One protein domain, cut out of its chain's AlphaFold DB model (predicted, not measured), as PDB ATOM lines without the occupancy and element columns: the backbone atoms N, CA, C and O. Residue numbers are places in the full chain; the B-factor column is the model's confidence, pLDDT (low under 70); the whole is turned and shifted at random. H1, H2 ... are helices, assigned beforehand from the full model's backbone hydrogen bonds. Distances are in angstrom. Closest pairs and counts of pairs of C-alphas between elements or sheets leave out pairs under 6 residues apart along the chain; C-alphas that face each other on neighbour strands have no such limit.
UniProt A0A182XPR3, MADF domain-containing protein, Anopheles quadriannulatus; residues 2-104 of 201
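Overview. This is residues 2 to 104 of the 201 residues of the protein "MADF domain-containing protein" of Anopheles quadriannulatus (UniProt A0A182XPR3). One long helix, H4, makes the length of a flat domain, with the other helices gathered over one side of it: H3 stands across its first end, H1 crosses it beside H3, and the short H2 and H5 lie farther from it. After H4 the chain makes a loop, of which residues 76 to 81 stick out, and then folds back toward H5. The printed part has 103 residues with five named helices, in the order H1, H2, H3, H4, H5, and no named strand; the class is all helix. It is only just compact, close to loose, with a radius of gyration of the C-alphas of 15.4 A, and it spans 46 by 37 by 17 A.

Arrangement. H4, residues 49 to 75, touches H3, residues 31 to 45, with residues 49 to 53 alone. Their closest C-alphas, those of Ala 42 and Pro 49, are 5.0 A apart, and their lines are about perpendicular, at 80 degrees. H1, residues 2 to 18, and H4 are near each other, with 11 pairs of C-alphas within 10 A but no pair within 8 A. H1 and H3 only just touch, with 3 pairs of C-alphas within 8 A; the closest are those of Glu 15 and Ile 41, 6.9 A apart. They run opposite ways at a steep tilt of 39 degrees. H2, residues 20 to 23, touches H3, the closest C-alphas being those of Leu 22 and Lys 34, 6.0 A apart. H2 and H5, residues 96 to 99, are close but not clearly touching; their closest C-alphas, those of Trp 23 and Val 97, are 6.2 A apart. H4 and H5 are apart. In H3 and H4 every O i to N i+4 pair is within hydrogen-bond range, in H1 12 of 13; H2 and H5 are too short for such a pair, and their single O i to N i+3 pair is within range in H2 but not in H5.

Along the chain. H4 measures 38.5 A from C-alpha 49 at (61.806, 19.541, -32.574) to C-alpha 75 at (23.494, 18.120, -35.708). H3 measures 21.1 A. H1 measures 25.2 A, beginning with C-alpha 2 at (49.151, 38.022, -27.034). H2 and H5 have four residues each; C-alpha 99, where H5 ends, is at (40.039, 17.954, -45.696).

Size, cuts and confidence. The two C-alphas farthest apart, those of Ala 43 and Gly 77, are 47.1 A apart. The printed part has no cut. The links H1 to H2 and H3 to H4 are tight, H2 to H3 is short, and H4 to H5, with 20 residues, is long. The mean pLDDT of the printed part is 78.0; it is under 70 in residues 2 to 3, 25 to 29, 74 to 86 and 100 to 104.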
ATOM      1  N   ALA A   2      49.723  39.205 -26.359       59.25
ATOM      2  CA  ALA A   2      49.151  38.022 -27.034       59.25
ATOM      3  C   ALA A   2      49.122  38.021 -28.585       59.25
ATOM      4  O   ALA A   2      49.070  36.956 -29.192       59.25
ATOM      5  N   ALA A   3      49.148  39.181 -29.252       68.94
ATOM      6  CA  ALA A   3      49.085  39.233 -30.720       68.94
ATOM      7  C   ALA A   3      50.310  38.583 -31.390       68.94
ATOM      8  O   ALA A   3      50.170  37.895 -32.398       68.94
ATOM      9  N   GLN A   4      51.491  38.731 -30.784       70.94
ATOM     10  CA  GLN A   4      52.730  38.182 -31.333       70.94
ATOM     11  C   GLN A   4      52.754  36.651 -31.265       70.94
ATOM     12  O   GLN A   4      53.217  35.995 -32.196       70.94
ATOM     13  N   ASP A   5      52.199  36.072 -30.202       81.31
ATOM     14  CA  ASP A   5      52.095  34.619 -30.046       81.31
ATOM     15  C   ASP A   5      51.092  34.012 -31.036       81.31
ATOM     16  O   ASP A   5      51.311  32.920 -31.571       81.31
ATOM     17  N   HIS A   6      50.012  34.741 -31.346       86.50
ATOM     18  CA  HIS A   6      49.043  34.328 -32.363       86.50
ATOM     19  C   HIS A   6      49.661  34.332 -33.764       86.50
ATOM     20  O   HIS A   6      49.515  33.357 -34.499       86.50
ATOM     21  N   GLU A   7      50.388  35.390 -34.131       86.88
ATOM     22  CA  GLU A   7      51.063  35.477 -35.429       86.88
ATOM     23  C   GLU A   7      52.128  34.391 -35.600       86.88
ATOM     24  O   GLU A   7      52.175  33.745 -36.646       86.88
ATOM     25  N   LYS A   8      52.935  34.131 -34.563       86.62
ATOM     26  CA  LYS A   8      53.903  33.023 -34.557       86.62
ATOM     27  C   LYS A   8      53.217  31.672 -34.746       86.62
ATOM     28  O   LYS A   8      53.633  30.885 -35.587       86.62
ATOM     29  N   SER A   9      52.111  31.434 -34.040       86.25
ATOM     30  CA  SER A   9      51.331  30.198 -34.185       86.25
ATOM     31  C   SER A   9      50.768  30.032 -35.602       86.25
ATOM     32  O   SER A   9      50.786  28.932 -36.146       86.25
ATOM     33  N   LEU A  10      50.296  31.114 -36.231       87.94
ATOM     34  CA  LEU A  10      49.808  31.084 -37.613       87.94
ATOM     35  C   LEU A  10      50.932  30.804 -38.619       87.94
ATOM     36  O   LEU A  10      50.730  30.019 -39.545       87.94
ATOM     37  N   ARG A  11      52.118  31.395 -38.424       88.75
ATOM     38  CA  ARG A  11      53.312  31.103 -39.237       88.75
ATOM     39  C   ARG A  11      53.727  29.641 -39.107       88.75
ATOM     40  O   ARG A  11      53.910  28.974 -40.122       88.75
ATOM     41  N   PHE A  12      53.753  29.130 -37.878       88.69
ATOM     42  CA  PHE A  12      54.033  27.729 -37.592       88.69
ATOM     43  C   PHE A  12      53.043  26.790 -38.300       88.69
ATOM     44  O   PHE A  12      53.457  25.855 -38.982       88.69
ATOM     45  N   ILE A  13      51.735  27.067 -38.221       89.25
ATOM     46  CA  ILE A  13      50.701  26.273 -38.910       89.25
ATOM     47  C   ILE A  13      50.903  26.297 -40.430       89.25
ATOM     48  O   ILE A  13      50.797  25.251 -41.072       89.25
ATOM     49  N   ALA A  14      51.220  27.458 -41.008       88.75
ATOM     50  CA  ALA A  14      51.480  27.589 -42.440       88.75
ATOM     51  C   ALA A  14      52.720  26.795 -42.886       88.75
ATOM     52  O   ALA A  14      52.756  26.285 -44.006       88.75
ATOM     53  N   GLU A  15      53.731  26.661 -42.027       88.06
ATOM     54  CA  GLU A  15      54.890  25.819 -42.317       88.06
ATOM     55  C   GLU A  15      54.539  24.331 -42.220       88.06
ATOM     56  O   GLU A  15      54.801  23.581 -43.159       88.06
ATOM     57  N   VAL A  16      53.844  23.909 -41.156       86.81
ATOM     58  CA  VAL A  16      53.361  22.524 -41.005       86.81
ATOM     59  C   VAL A  16      52.473  22.111 -42.183       86.81
ATOM     60  O   VAL A  16      52.569  20.982 -42.667       86.81
ATOM     61  N   GLN A  17      51.650  23.025 -42.705       86.12
ATOM     62  CA  GLN A  17      50.800  22.774 -43.868       86.12
ATOM     63  C   GLN A  17      51.607  22.345 -45.107       86.12
ATOM     64  O   GLN A  17      51.163  21.462 -45.845       86.12
ATOM     65  N   LYS A  18      52.807  22.904 -45.321       85.88
ATOM     66  CA  LYS A  18      53.691  22.544 -46.448       85.88
ATOM     67  C   LYS A  18      54.205  21.110 -46.333       85.88
ATOM     68  O   LYS A  18      54.375  20.429 -47.343       85.88
ATOM     69  N   HIS A  19      54.403  20.629 -45.110       83.44
ATOM     70  CA  HIS A  19      54.899  19.288 -44.827       83.44
ATOM     71  C   HIS A  19      53.747  18.285 -44.695       83.44
ATOM     72  O   HIS A  19      53.382  17.855 -43.601       83.44
ATOM     73  N   ARG A  20      53.199  17.855 -45.841       77.88
ATOM     74  CA  ARG A  20      52.069  16.905 -45.907       77.88
ATOM     75  C   ARG A  20      52.305  15.601 -45.143       77.88
ATOM     76  O   ARG A  20      51.368  15.047 -44.587       77.88
ATOM     77  N   VAL A  21      53.558  15.159 -45.026       79.00
ATOM     78  CA  VAL A  21      53.956  13.958 -44.266       79.00
ATOM     79  C   VAL A  21      53.556  13.989 -42.783       79.00
ATOM     80  O   VAL A  21      53.461  12.937 -42.154       79.00
ATOM     81  N   LEU A  22      53.314  15.178 -42.216       78.06
ATOM     82  CA  LEU A  22      52.953  15.347 -40.808       78.06
ATOM     83  C   LEU A  22      51.459  15.149 -40.539       78.06
ATOM     84  O   LEU A  22      51.094  14.655 -39.471       78.06
ATOM     85  N   TRP A  23      50.599  15.519 -41.488       79.50
ATOM     86  CA  TRP A  23      49.143  15.507 -41.315       79.50
ATOM     87  C   TRP A  23      48.417  14.519 -42.236       79.50
ATOM     88  O   TRP A  23      47.272  14.160 -41.969       79.50
ATOM     89  N   GLU A  24      49.062  14.032 -43.292       77.25
ATOM     90  CA  GLU A  24      48.468  13.082 -44.225       77.25
ATOM     91  C   GLU A  24      48.461  11.658 -43.648       77.25
ATOM     92  O   GLU A  24      49.500  11.064 -43.348       77.25
ATOM     93  N   LYS A  25      47.268  11.055 -43.558       68.00
ATOM     94  CA  LYS A  25      47.093   9.677 -43.063       68.00
ATOM     95  C   LYS A  25      47.835   8.632 -43.905       68.00
ATOM     96  O   LYS A  25      48.299   7.634 -43.358       68.00
ATOM     97  N   LYS A  26      47.978   8.867 -45.215       66.50
ATOM     98  CA  LYS A  26      48.619   7.943 -46.174       66.50
ATOM     99  C   LYS A  26      50.086   7.669 -45.819       66.50
ATOM    100  O   LYS A  26      50.551   6.545 -45.961       66.50
ATOM    101  N   ASN A  27      50.780   8.669 -45.274       62.06
ATOM    102  CA  ASN A  27      52.201   8.606 -44.932       62.06
ATOM    103  C   ASN A  27      52.463   8.453 -43.423       62.06
ATOM    104  O   ASN A  27      53.593   8.602 -42.957       62.06
ATOM    105  N   TYR A  28      51.438   8.102 -42.635       65.12
ATOM    106  CA  TYR A  28      51.531   8.076 -41.175       65.12
ATOM    107  C   TYR A  28      52.556   7.063 -40.627       65.12
ATOM    108  O   TYR A  28      53.071   7.252 -39.525       65.12
ATOM    109  N   LYS A  29      52.890   6.012 -41.383       69.50
ATOM    110  CA  LYS A  29      53.822   4.955 -40.952       69.50
ATOM    111  C   LYS A  29      55.302   5.341 -41.087       69.50
ATOM    112  O   LYS A  29      56.151   4.691 -40.488       69.50
ATOM    113  N   ASN A  30      55.623   6.405 -41.825       76.56
ATOM    114  CA  ASN A  30      57.007   6.790 -42.098       76.56
ATOM    115  C   ASN A  30      57.573   7.669 -40.975       76.56
ATOM    116  O   ASN A  30      57.558   8.897 -41.057       76.56
ATOM    117  N   VAL A  31      58.075   7.031 -39.912       77.00
ATOM    118  CA  VAL A  31      58.643   7.714 -38.733       77.00
ATOM    119  C   VAL A  31      59.864   8.566 -39.099       77.00
ATOM    120  O   VAL A  31      59.994   9.680 -38.599       77.00
ATOM    121  N   VAL A  32      60.703   8.089 -40.025       80.81
ATOM    122  CA  VAL A  32      61.907   8.802 -40.492       80.81
ATOM    123  C   VAL A  32      61.537  10.132 -41.151       80.81
ATOM    124  O   VAL A  32      61.966  11.185 -40.696       80.81
ATOM    125  N   LEU A  33      60.630  10.105 -42.134       81.50
ATOM    126  CA  LEU A  33      60.187  11.312 -42.845       81.50
ATOM    127  C   LEU A  33      59.492  12.321 -41.923       81.50
ATOM    128  O   LEU A  33      59.583  13.528 -42.140       81.50
ATOM    129  N   LYS A  34      58.797  11.841 -40.885       82.56
ATOM    130  CA  LYS A  34      58.221  12.707 -39.852       82.56
ATOM    131  C   LYS A  34      59.307  13.362 -39.008       82.56
ATOM    132  O   LYS A  34      59.197  14.548 -38.724       82.56
ATOM    133  N   GLY A  35      60.324  12.600 -38.602       82.38
ATOM    134  CA  GLY A  35      61.490  13.116 -37.888       82.38
ATOM    135  C   GLY A  35      62.180  14.226 -38.675       82.38
ATOM    136  O   GLY A  35      62.342  15.323 -38.147       82.38
ATOM    137  N   ASP A  36      62.461  13.977 -39.954       86.06
ATOM    138  CA  ASP A  36      63.093  14.947 -40.853       86.06
ATOM    139  C   ASP A  36      62.225  16.194 -41.058       86.06
ATOM    140  O   ASP A  36      62.721  17.319 -41.019       86.06
ATOM    141  N   ALA A  37      60.908  16.022 -41.220       87.50
ATOM    142  CA  ALA A  37      59.985  17.147 -41.343       87.50
ATOM    143  C   ALA A  37      59.923  17.991 -40.061       87.50
ATOM    144  O   ALA A  37      59.944  19.218 -40.140       87.50
ATOM    145  N   TRP A  38      59.893  17.366 -38.880       86.50
ATOM    146  CA  TRP A  38      59.956  18.093 -37.610       86.50
ATOM    147  C   TRP A  38      61.289  18.812 -37.428       86.50
ATOM    148  O   TRP A  38      61.288  19.953 -36.977       86.50
ATOM    149  N   ALA A  39      62.404  18.188 -37.813       86.75
ATOM    150  CA  ALA A  39      63.724  18.808 -37.773       86.75
ATOM    151  C   ALA A  39      63.818  20.021 -38.716       86.75
ATOM    152  O   ALA A  39      64.365  21.053 -38.334       86.75
ATOM    153  N   ALA A  40      63.230  19.940 -39.913       88.38
ATOM    154  CA  ALA A  40      63.195  21.048 -40.866       88.38
ATOM    155  C   ALA A  40      62.379  22.247 -40.348       88.38
ATOM    156  O   ALA A  40      62.811  23.392 -40.476       88.38
ATOM    157  N   ILE A  41      61.223  21.991 -39.727       87.25
ATOM    158  CA  ILE A  41      60.381  23.044 -39.134       87.25
ATOM    159  C   ILE A  41      61.069  23.659 -37.910       87.25
ATOM    160  O   ILE A  41      61.109  24.880 -37.776       87.25
ATOM    161  N   ALA A  42      61.655  22.821 -37.051       87.12
ATOM    162  CA  ALA A  42      62.422  23.227 -35.875       87.12
ATOM    163  C   ALA A  42      63.591  24.154 -36.237       87.12
ATOM    164  O   ALA A  42      63.745  25.218 -35.644       87.12
ATOM    165  N   ALA A  43      64.357  23.798 -37.274       88.81
ATOM    166  CA  ALA A  43      65.457  24.618 -37.774       88.81
ATOM    167  C   ALA A  43      64.996  25.992 -38.285       88.81
ATOM    168  O   ALA A  43      65.743  26.961 -38.202       88.81
ATOM    169  N   LYS A  44      63.772  26.085 -38.816       87.06
ATOM    170  CA  LYS A  44      63.233  27.323 -39.384       87.06
ATOM    171  C   LYS A  44      62.662  28.275 -38.339       87.06
ATOM    172  O   LYS A  44      62.783  29.485 -38.487       87.06
ATOM    173  N   GLU A  45      62.014  27.725 -37.321       81.81
ATOM    174  CA  GLU A  45      61.403  28.493 -36.231       81.81
ATOM    175  C   GLU A  45      62.359  28.678 -35.037       81.81
ATOM    176  O   GLU A  45      61.977  29.287 -34.043       81.81
ATOM    177  N   GLU A  46      63.598  28.176 -35.139       86.38
ATOM    178  CA  GLU A  46      64.623  28.209 -34.081       86.38
ATOM    179  C   GLU A  46      64.143  27.579 -32.760       86.38
ATOM    180  O   GLU A  46      64.500  28.014 -31.665       86.38
ATOM    181  N   VAL A  47      63.318  26.533 -32.855       84.25
ATOM    182  CA  VAL A  47      62.757  25.813 -31.700       84.25
ATOM    183  C   VAL A  47      63.245  24.375 -31.693       84.25
ATOM    184  O   VAL A  47      63.601  23.820 -32.729       84.25
ATOM    185  N   SER A  48      63.212  23.730 -30.530       87.50
ATOM    186  CA  SER A  48      63.479  22.299 -30.438       87.50
ATOM    187  C   SER A  48      62.422  21.494 -31.217       87.50
ATOM    188  O   SER A  48      61.233  21.836 -31.174       87.50
ATOM    189  N   PRO A  49      62.787  20.394 -31.905       84.38
ATOM    190  CA  PRO A  49      61.806  19.541 -32.574       84.38
ATOM    191  C   PRO A  49      60.787  18.935 -31.598       84.38
ATOM    192  O   PRO A  49      59.656  18.652 -31.995       84.38
ATOM    193  N   GLN A  50      61.147  18.767 -30.325       84.69
ATOM    194  CA  GLN A  50      60.227  18.395 -29.252       84.69
ATOM    195  C   GLN A  50      59.201  19.506 -29.001       84.69
ATOM    196  O   GLN A  50      57.999  19.251 -29.046       84.69
ATOM    197  N   ASP A  51      59.646  20.751 -28.839       84.62
ATOM    198  CA  ASP A  51      58.762  21.898 -28.596       84.62
ATOM    199  C   ASP A  51      57.807  22.142 -29.768       84.62
ATOM    200  O   ASP A  51      56.622  22.409 -29.561       84.62
ATOM    201  N   ALA A  52      58.285  21.971 -31.004       85.38
ATOM    202  CA  ALA A  52      57.451  22.035 -32.201       85.38
ATOM    203  C   ALA A  52      56.334  20.975 -32.172       85.38
ATOM    204  O   ALA A  52      55.169  21.283 -32.441       85.38
ATOM    205  N   LYS A  53      56.653  19.734 -31.778       87.06
ATOM    206  CA  LYS A  53      55.652  18.669 -31.600       87.06
ATOM    207  C   LYS A  53      54.662  19.004 -30.487       87.06
ATOM    208  O   LYS A  53      53.460  18.814 -30.676       87.06
ATOM    209  N   HIS A  54      55.130  19.512 -29.349       87.06
ATOM    210  CA  HIS A  54      54.260  19.906 -28.240       87.06
ATOM    211  C   HIS A  54      53.317  21.044 -28.644       87.06
ATOM    212  O   HIS A  54      52.109  20.961 -28.401       87.06
ATOM    213  N   LEU A  55      53.831  22.071 -29.322       86.69
ATOM    214  CA  LEU A  55      53.037  23.182 -29.840       86.69
ATOM    215  C   LEU A  55      51.965  22.684 -30.815       86.69
ATOM    216  O   LEU A  55      50.788  23.018 -30.667       86.69
ATOM    217  N   TRP A  56      52.347  21.829 -31.765       88.25
ATOM    218  CA  TRP A  56      51.414  21.231 -32.715       88.25
ATOM    219  C   TRP A  56      50.319  20.404 -32.034       88.25
ATOM    220  O   TRP A  56      49.138  20.559 -32.351       88.25
ATOM    221  N   SER A  57      50.680  19.573 -31.056       86.00
ATOM    222  CA  SER A  57      49.727  18.766 -30.286       86.00
ATOM    223  C   SER A  57      48.725  19.630 -29.520       86.00
ATOM    224  O   SER A  57      47.521  19.362 -29.560       86.00
ATOM    225  N   ARG A  58      49.190  20.715 -28.885       85.81
ATOM    226  CA  ARG A  58      48.320  21.681 -28.194       85.81
ATOM    227  C   ARG A  58      47.328  22.331 -29.159       85.81
ATOM    228  O   ARG A  58      46.132  22.377 -28.870       85.81
ATOM    229  N   LEU A  59      47.803  22.781 -30.320       87.25
ATOM    230  CA  LEU A  59      46.958  23.366 -31.365       87.25
ATOM    231  C   LEU A  59      45.907  22.360 -31.860       87.25
ATOM    232  O   LEU A  59      44.722  22.689 -31.942       87.25
ATOM    233  N   LEU A  60      46.301  21.108 -32.109       85.81
ATOM    234  CA  LEU A  60      45.376  20.048 -32.514       85.81
ATOM    235  C   LEU A  60      44.316  19.739 -31.452       85.81
ATOM    236  O   LEU A  60      43.159  19.510 -31.805       85.81
ATOM    237  N   GLY A  61      44.675  19.737 -30.167       85.12
ATOM    238  CA  GLY A  61      43.722  19.526 -29.072       85.12
ATOM    239  C   GLY A  61      42.615  20.585 -29.058       85.12
ATOM    240  O   GLY A  61      41.422  20.257 -29.014       85.12
ATOM    241  N   ILE A  62      42.998  21.857 -29.196       85.56
ATOM    242  CA  ILE A  62      42.052  22.979 -29.283       85.56
ATOM    243  C   ILE A  62      41.195  22.855 -30.549       85.56
ATOM    244  O   ILE A  62      39.971  23.001 -30.478       85.56
ATOM    245  N   TYR A  63      41.805  22.537 -31.694       85.44
ATOM    246  CA  TYR A  63      41.099  22.358 -32.962       85.44
ATOM    247  C   TYR A  63      40.025  21.263 -32.881       85.44
ATOM    248  O   TYR A  63      38.861  21.514 -33.195       85.44
ATOM    249  N   ARG A  64      40.386  20.069 -32.392       85.12
ATOM    250  CA  ARG A  64      39.469  18.924 -32.240       85.12
ATOM    251  C   ARG A  64      38.294  19.263 -31.326       85.12
ATOM    252  O   ARG A  64      37.152  18.974 -31.670       85.12
ATOM    253  N   THR A  65      38.564  19.939 -30.211       84.62
ATOM    254  CA  THR A  65      37.530  20.383 -29.267       84.62
ATOM    255  C   THR A  65      36.548  21.351 -29.927       84.62
ATOM    256  O   THR A  65      35.335  21.187 -29.810       84.62
ATOM    257  N   ASN A  66      37.056  22.351 -30.657       84.00
ATOM    258  CA  ASN A  66      36.209  23.293 -31.390       84.00
ATOM    259  C   ASN A  66      35.399  22.585 -32.482       84.00
ATOM    260  O   ASN A  66      34.206  22.836 -32.605       84.00
ATOM    261  N   LYS A  67      36.007  21.647 -33.214       82.69
ATOM    262  CA  LYS A  67      35.328  20.862 -34.248       82.69
ATOM    263  C   LYS A  67      34.162  20.040 -33.691       82.69
ATOM    264  O   LYS A  67      33.098  20.020 -34.300       82.69
ATOM    265  N   VAL A  68      34.337  19.375 -32.546       81.94
ATOM    266  CA  VAL A  68      33.249  18.623 -31.892       81.94
ATOM    267  C   VAL A  68      32.100  19.558 -31.514       81.94
ATOM    268  O   VAL A  68      30.946  19.238 -31.780       81.94
ATOM    269  N   LYS A  69      32.402  20.747 -30.977       79.88
ATOM    270  CA  LYS A  69      31.379  21.759 -30.665       79.88
ATOM    271  C   LYS A  69      30.603  22.183 -31.911       79.88
ATOM    272  O   LYS A  69      29.379  22.153 -31.880       79.88
ATOM    273  N   VAL A  70      31.299  22.491 -33.010       79.88
ATOM    274  CA  VAL A  70      30.665  22.829 -34.297       79.88
ATOM    275  C   VAL A  70      29.734  21.701 -34.744       79.88
ATOM    276  O   VAL A  70      28.547  21.943 -34.950       79.88
ATOM    277  N   LYS A  71      30.232  20.458 -34.800       76.75
ATOM    278  CA  LYS A  71      29.439  19.284 -35.198       76.75
ATOM    279  C   LYS A  71      28.180  19.103 -34.346       76.75
ATOM    280  O   LYS A  71      27.102  18.924 -34.904       76.75
ATOM    281  N   ASN A  72      28.304  19.203 -33.023       73.31
ATOM    282  CA  ASN A  72      27.176  19.041 -32.106       73.31
ATOM    283  C   ASN A  72      26.114  20.134 -32.307       73.31
ATOM    284  O   ASN A  72      24.920  19.835 -32.289       73.31
ATOM    285  N   THR A  73      26.525  21.385 -32.550       70.50
ATOM    286  CA  THR A  73      25.570  22.469 -32.844       70.50
ATOM    287  C   THR A  73      24.872  22.280 -34.188       70.50
ATOM    288  O   THR A  73      23.662  22.452 -34.275       70.50
ATOM    289  N   THR A  74      25.593  21.827 -35.218       68.38
ATOM    290  CA  THR A  74      25.015  21.570 -36.545       68.38
ATOM    291  C   THR A  74      24.059  20.371 -36.551       68.38
ATOM    292  O   THR A  74      23.068  20.386 -37.271       68.38
ATOM    293  N   GLN A  75      24.318  19.334 -35.746       63.72
ATOM    294  CA  GLN A  75      23.494  18.120 -35.708       63.72
ATOM    295  C   GLN A  75      22.167  18.302 -34.950       63.72
ATOM    296  O   GLN A  75      21.204  17.594 -35.233       63.72
ATOM    297  N   THR A  76      22.075  19.261 -34.022       63.62
ATOM    298  CA  THR A  76      20.914  19.404 -33.113       63.62
ATOM    299  C   THR A  76      19.736  20.184 -33.735       63.62
ATOM    300  O   THR A  76      18.883  20.705 -33.026       63.62
ATOM    301  N   GLY A  77      19.645  20.282 -35.067       53.03
ATOM    302  CA  GLY A  77      18.532  20.977 -35.739       53.03
ATOM    303  C   GLY A  77      18.499  22.492 -35.500       53.03
ATOM    304  O   GLY A  77      17.472  23.133 -35.722       53.03
ATOM    305  N   ALA A  78      19.614  23.068 -35.048       56.22
ATOM    306  CA  ALA A  78      19.771  24.502 -34.886       56.22
ATOM    307  C   ALA A  78      19.770  25.167 -36.276       56.22
ATOM    308  O   ALA A  78      20.498  24.747 -37.179       56.22
ATOM    309  N   GLY A  79      18.916  26.175 -36.478       53.16
ATOM    310  CA  GLY A  79      18.880  26.938 -37.728       53.16
ATOM    311  C   GLY A  79      20.249  27.557 -38.033       53.16
ATOM    312  O   GLY A  79      21.021  27.818 -37.118       53.16
ATOM    313  N   ASN A  80      20.543  27.821 -39.312       56.88
ATOM    314  CA  ASN A  80      21.834  28.344 -39.811       56.88
ATOM    315  C   ASN A  80      22.407  29.568 -39.053       56.88
ATOM    316  O   ASN A  80      23.588  29.880 -39.209       56.88
ATOM    317  N   ASP A  81      21.589  30.256 -38.256       55.12
ATOM    318  CA  ASP A  81      21.962  31.409 -37.435       55.12
ATOM    319  C   ASP A  81      22.623  31.033 -36.088       55.12
ATOM    320  O   ASP A  81      23.355  31.837 -35.521       55.12
ATOM    321  N   ASP A  82      22.451  29.791 -35.612       54.81
ATOM    322  CA  ASP A  82      22.981  29.273 -34.334       54.81
ATOM    323  C   ASP A  82      24.114  28.241 -34.536       54.81
ATOM    324  O   ASP A  82      24.419  27.391 -33.699       54.81
ATOM    325  N   VAL A  83      24.775  28.290 -35.696       59.62
ATOM    326  CA  VAL A  83      25.967  27.473 -35.945       59.62
ATOM    327  C   VAL A  83      27.141  28.088 -35.186       59.62
ATOM    328  O   VAL A  83      27.567  29.208 -35.485       59.62
ATOM    329  N   PHE A  84      27.697  27.349 -34.220       64.62
ATOM    330  CA  PHE A  84      28.837  27.802 -33.423       64.62
ATOM    331  C   PHE A  84      30.007  28.181 -34.334       64.62
ATOM    332  O   PHE A  84      30.621  27.329 -34.975       64.62
ATOM    333  N   ARG A  85      30.343  29.474 -34.379       65.00
ATOM    334  CA  ARG A  85      31.540  29.960 -35.067       65.00
ATOM    335  C   ARG A  85      32.692  29.976 -34.068       65.00
ATOM    336  O   ARG A  85      32.685  30.805 -33.154       65.00
ATOM    337  N   PRO A  86      33.682  29.080 -34.194       68.81
ATOM    338  CA  PRO A  86      34.806  29.063 -33.276       68.81
ATOM    339  C   PRO A  86      35.558  30.390 -33.378       68.81
ATOM    340  O   PRO A  86      36.148  30.720 -34.401       68.81
ATOM    341  N   ARG A  87      35.574  31.142 -32.274       74.88
ATOM    342  CA  ARG A  87      36.279  32.429 -32.131       74.88
ATOM    343  C   ARG A  87      37.811  32.277 -32.119       74.88
ATOM    344  O   ARG A  87      38.543  33.233 -31.877       74.88
ATOM    345  N   TRP A  88      38.309  31.063 -32.329       81.31
ATOM    346  CA  TRP A  88      39.722  30.748 -32.255       81.31
ATOM    347  C   TRP A  88      40.449  31.152 -33.540       81.31
ATOM    348  O   TRP A  88      40.124  30.676 -34.626       81.31
ATOM    349  N   PHE A  89      41.467  32.002 -33.397       81.25
ATOM    350  CA  PHE A  89      42.193  32.634 -34.504       81.25
ATOM    351  C   PHE A  89      42.816  31.638 -35.502       81.25
ATOM    352  O   PHE A  89      42.946  31.952 -36.680       81.25
ATOM    353  N   ALA A  90      43.174  30.433 -35.048       82.44
ATOM    354  CA  ALA A  90      43.815  29.400 -35.861       82.44
ATOM    355  C   ALA A  90      42.840  28.347 -36.423       82.44
ATOM    356  O   ALA A  90      43.267  27.449 -37.147       82.44
ATOM    357  N   TYR A  91      41.535  28.443 -36.136       80.75
ATOM    358  CA  TYR A  91      40.567  27.430 -36.567       80.75
ATOM    359  C   TYR A  91      40.501  27.296 -38.094       80.75
ATOM    360  O   TYR A  91      40.575  26.188 -38.624       80.75
ATOM    361  N   HIS A  92      40.424  28.425 -38.803       80.75
ATOM    362  CA  HIS A  92      40.434  28.435 -40.267       80.75
ATOM    363  C   HIS A  92      41.769  27.948 -40.830       80.75
ATOM    364  O   HIS A  92      41.782  27.180 -41.787       80.75
ATOM    365  N   ALA A  93      42.882  28.327 -40.196       82.44
ATOM    366  CA  ALA A  93      44.215  27.933 -40.632       82.44
ATOM    367  C   ALA A  93      44.457  26.422 -40.518       82.44
ATOM    368  O   ALA A  93      45.220  25.898 -41.310       82.44
ATOM    369  N   MET A  94      43.810  25.711 -39.585       82.31
ATOM    370  CA  MET A  94      43.967  24.256 -39.400       82.31
ATOM    371  C   MET A  94      42.900  23.404 -40.105       82.31
ATOM    372  O   MET A  94      42.921  22.180 -39.987       82.31
ATOM    373  N   SER A  95      41.978  24.023 -40.848       81.75
ATOM    374  CA  SER A  95      40.905  23.313 -41.567       81.75
ATOM    375  C   SER A  95      41.420  22.268 -42.568       81.75
ATOM    376  O   SER A  95      40.815  21.204 -42.697       81.75
ATOM    377  N   PHE A  96      42.595  22.497 -43.169       82.06
ATOM    378  CA  PHE A  96      43.232  21.574 -44.120       82.06
ATOM    379  C   PHE A  96      43.489  20.171 -43.547       82.06
ATOM    380  O   PHE A  96      43.553  19.196 -44.293       82.06
ATOM    381  N   VAL A  97      43.647  20.045 -42.223       81.00
ATOM    382  CA  VAL A  97      43.880  18.752 -41.560       81.00
ATOM    383  C   VAL A  97      42.650  17.844 -41.684       81.00
ATOM    384  O   VAL A  97      42.778  16.618 -41.736       81.00
ATOM    385  N   ASP A  98      41.452  18.430 -41.733       74.38
ATOM    386  CA  ASP A  98      40.204  17.680 -41.869       74.38
ATOM    387  C   ASP A  98      39.913  17.299 -43.318       74.38
ATOM    388  O   ASP A  98      39.562  16.151 -43.584       74.38
ATOM    389  N   GLU A  99      40.159  18.216 -44.255       73.00
ATOM    390  CA  GLU A  99      40.039  17.954 -45.696       73.00
ATOM    391  C   GLU A  99      40.894  16.746 -46.106       73.00
ATOM    392  O   GLU A  99      40.436  15.845 -46.800       73.00
ATOM    393  N   ALA A 100      42.106  16.652 -45.556       68.50
ATOM    394  CA  ALA A 100      43.007  15.514 -45.723       68.50
ATOM    395  C   ALA A 100      42.495  14.179 -45.162       68.50
ATOM    396  O   ALA A 100      42.986  13.102 -45.509       68.50
ATOM    397  N   THR A 101      41.591  14.256 -44.191       63.41
ATOM    398  CA  THR A 101      41.098  13.126 -43.408       63.41
ATOM    399  C   THR A 101      39.784  12.578 -43.970       63.41
ATOM    400  O   THR A 101      39.519  11.384 -43.811       63.41
ATOM    401  N   GLN A 102      38.985  13.422 -44.631       57.75
ATOM    402  CA  GLN A 102      37.683  13.074 -45.210       57.75
ATOM    403  C   GLN A 102      37.758  12.188 -46.465       57.75
ATOM    404  O   GLN A 102      36.745  11.605 -46.836       57.75
ATOM    405  N   ASP A 103      38.945  11.984 -47.047       50.53
ATOM    406  CA  ASP A 103      39.176  11.013 -48.135       50.53
ATOM    407  C   ASP A 103      38.829   9.556 -47.752       50.53
ATOM    408  O   ASP A 103      38.719   8.686 -48.617       50.53
ATOM    409  N   ALA A 104      38.657   9.255 -46.461       50.22
ATOM    410  CA  ALA A 104      38.114   7.982 -46.009       50.22
ATOM    411  C   ALA A 104      36.585   8.081 -45.931       50.22
ATOM    412  O   ALA A 104      36.030   8.402 -44.879       50.22
TER     413      ALA A 104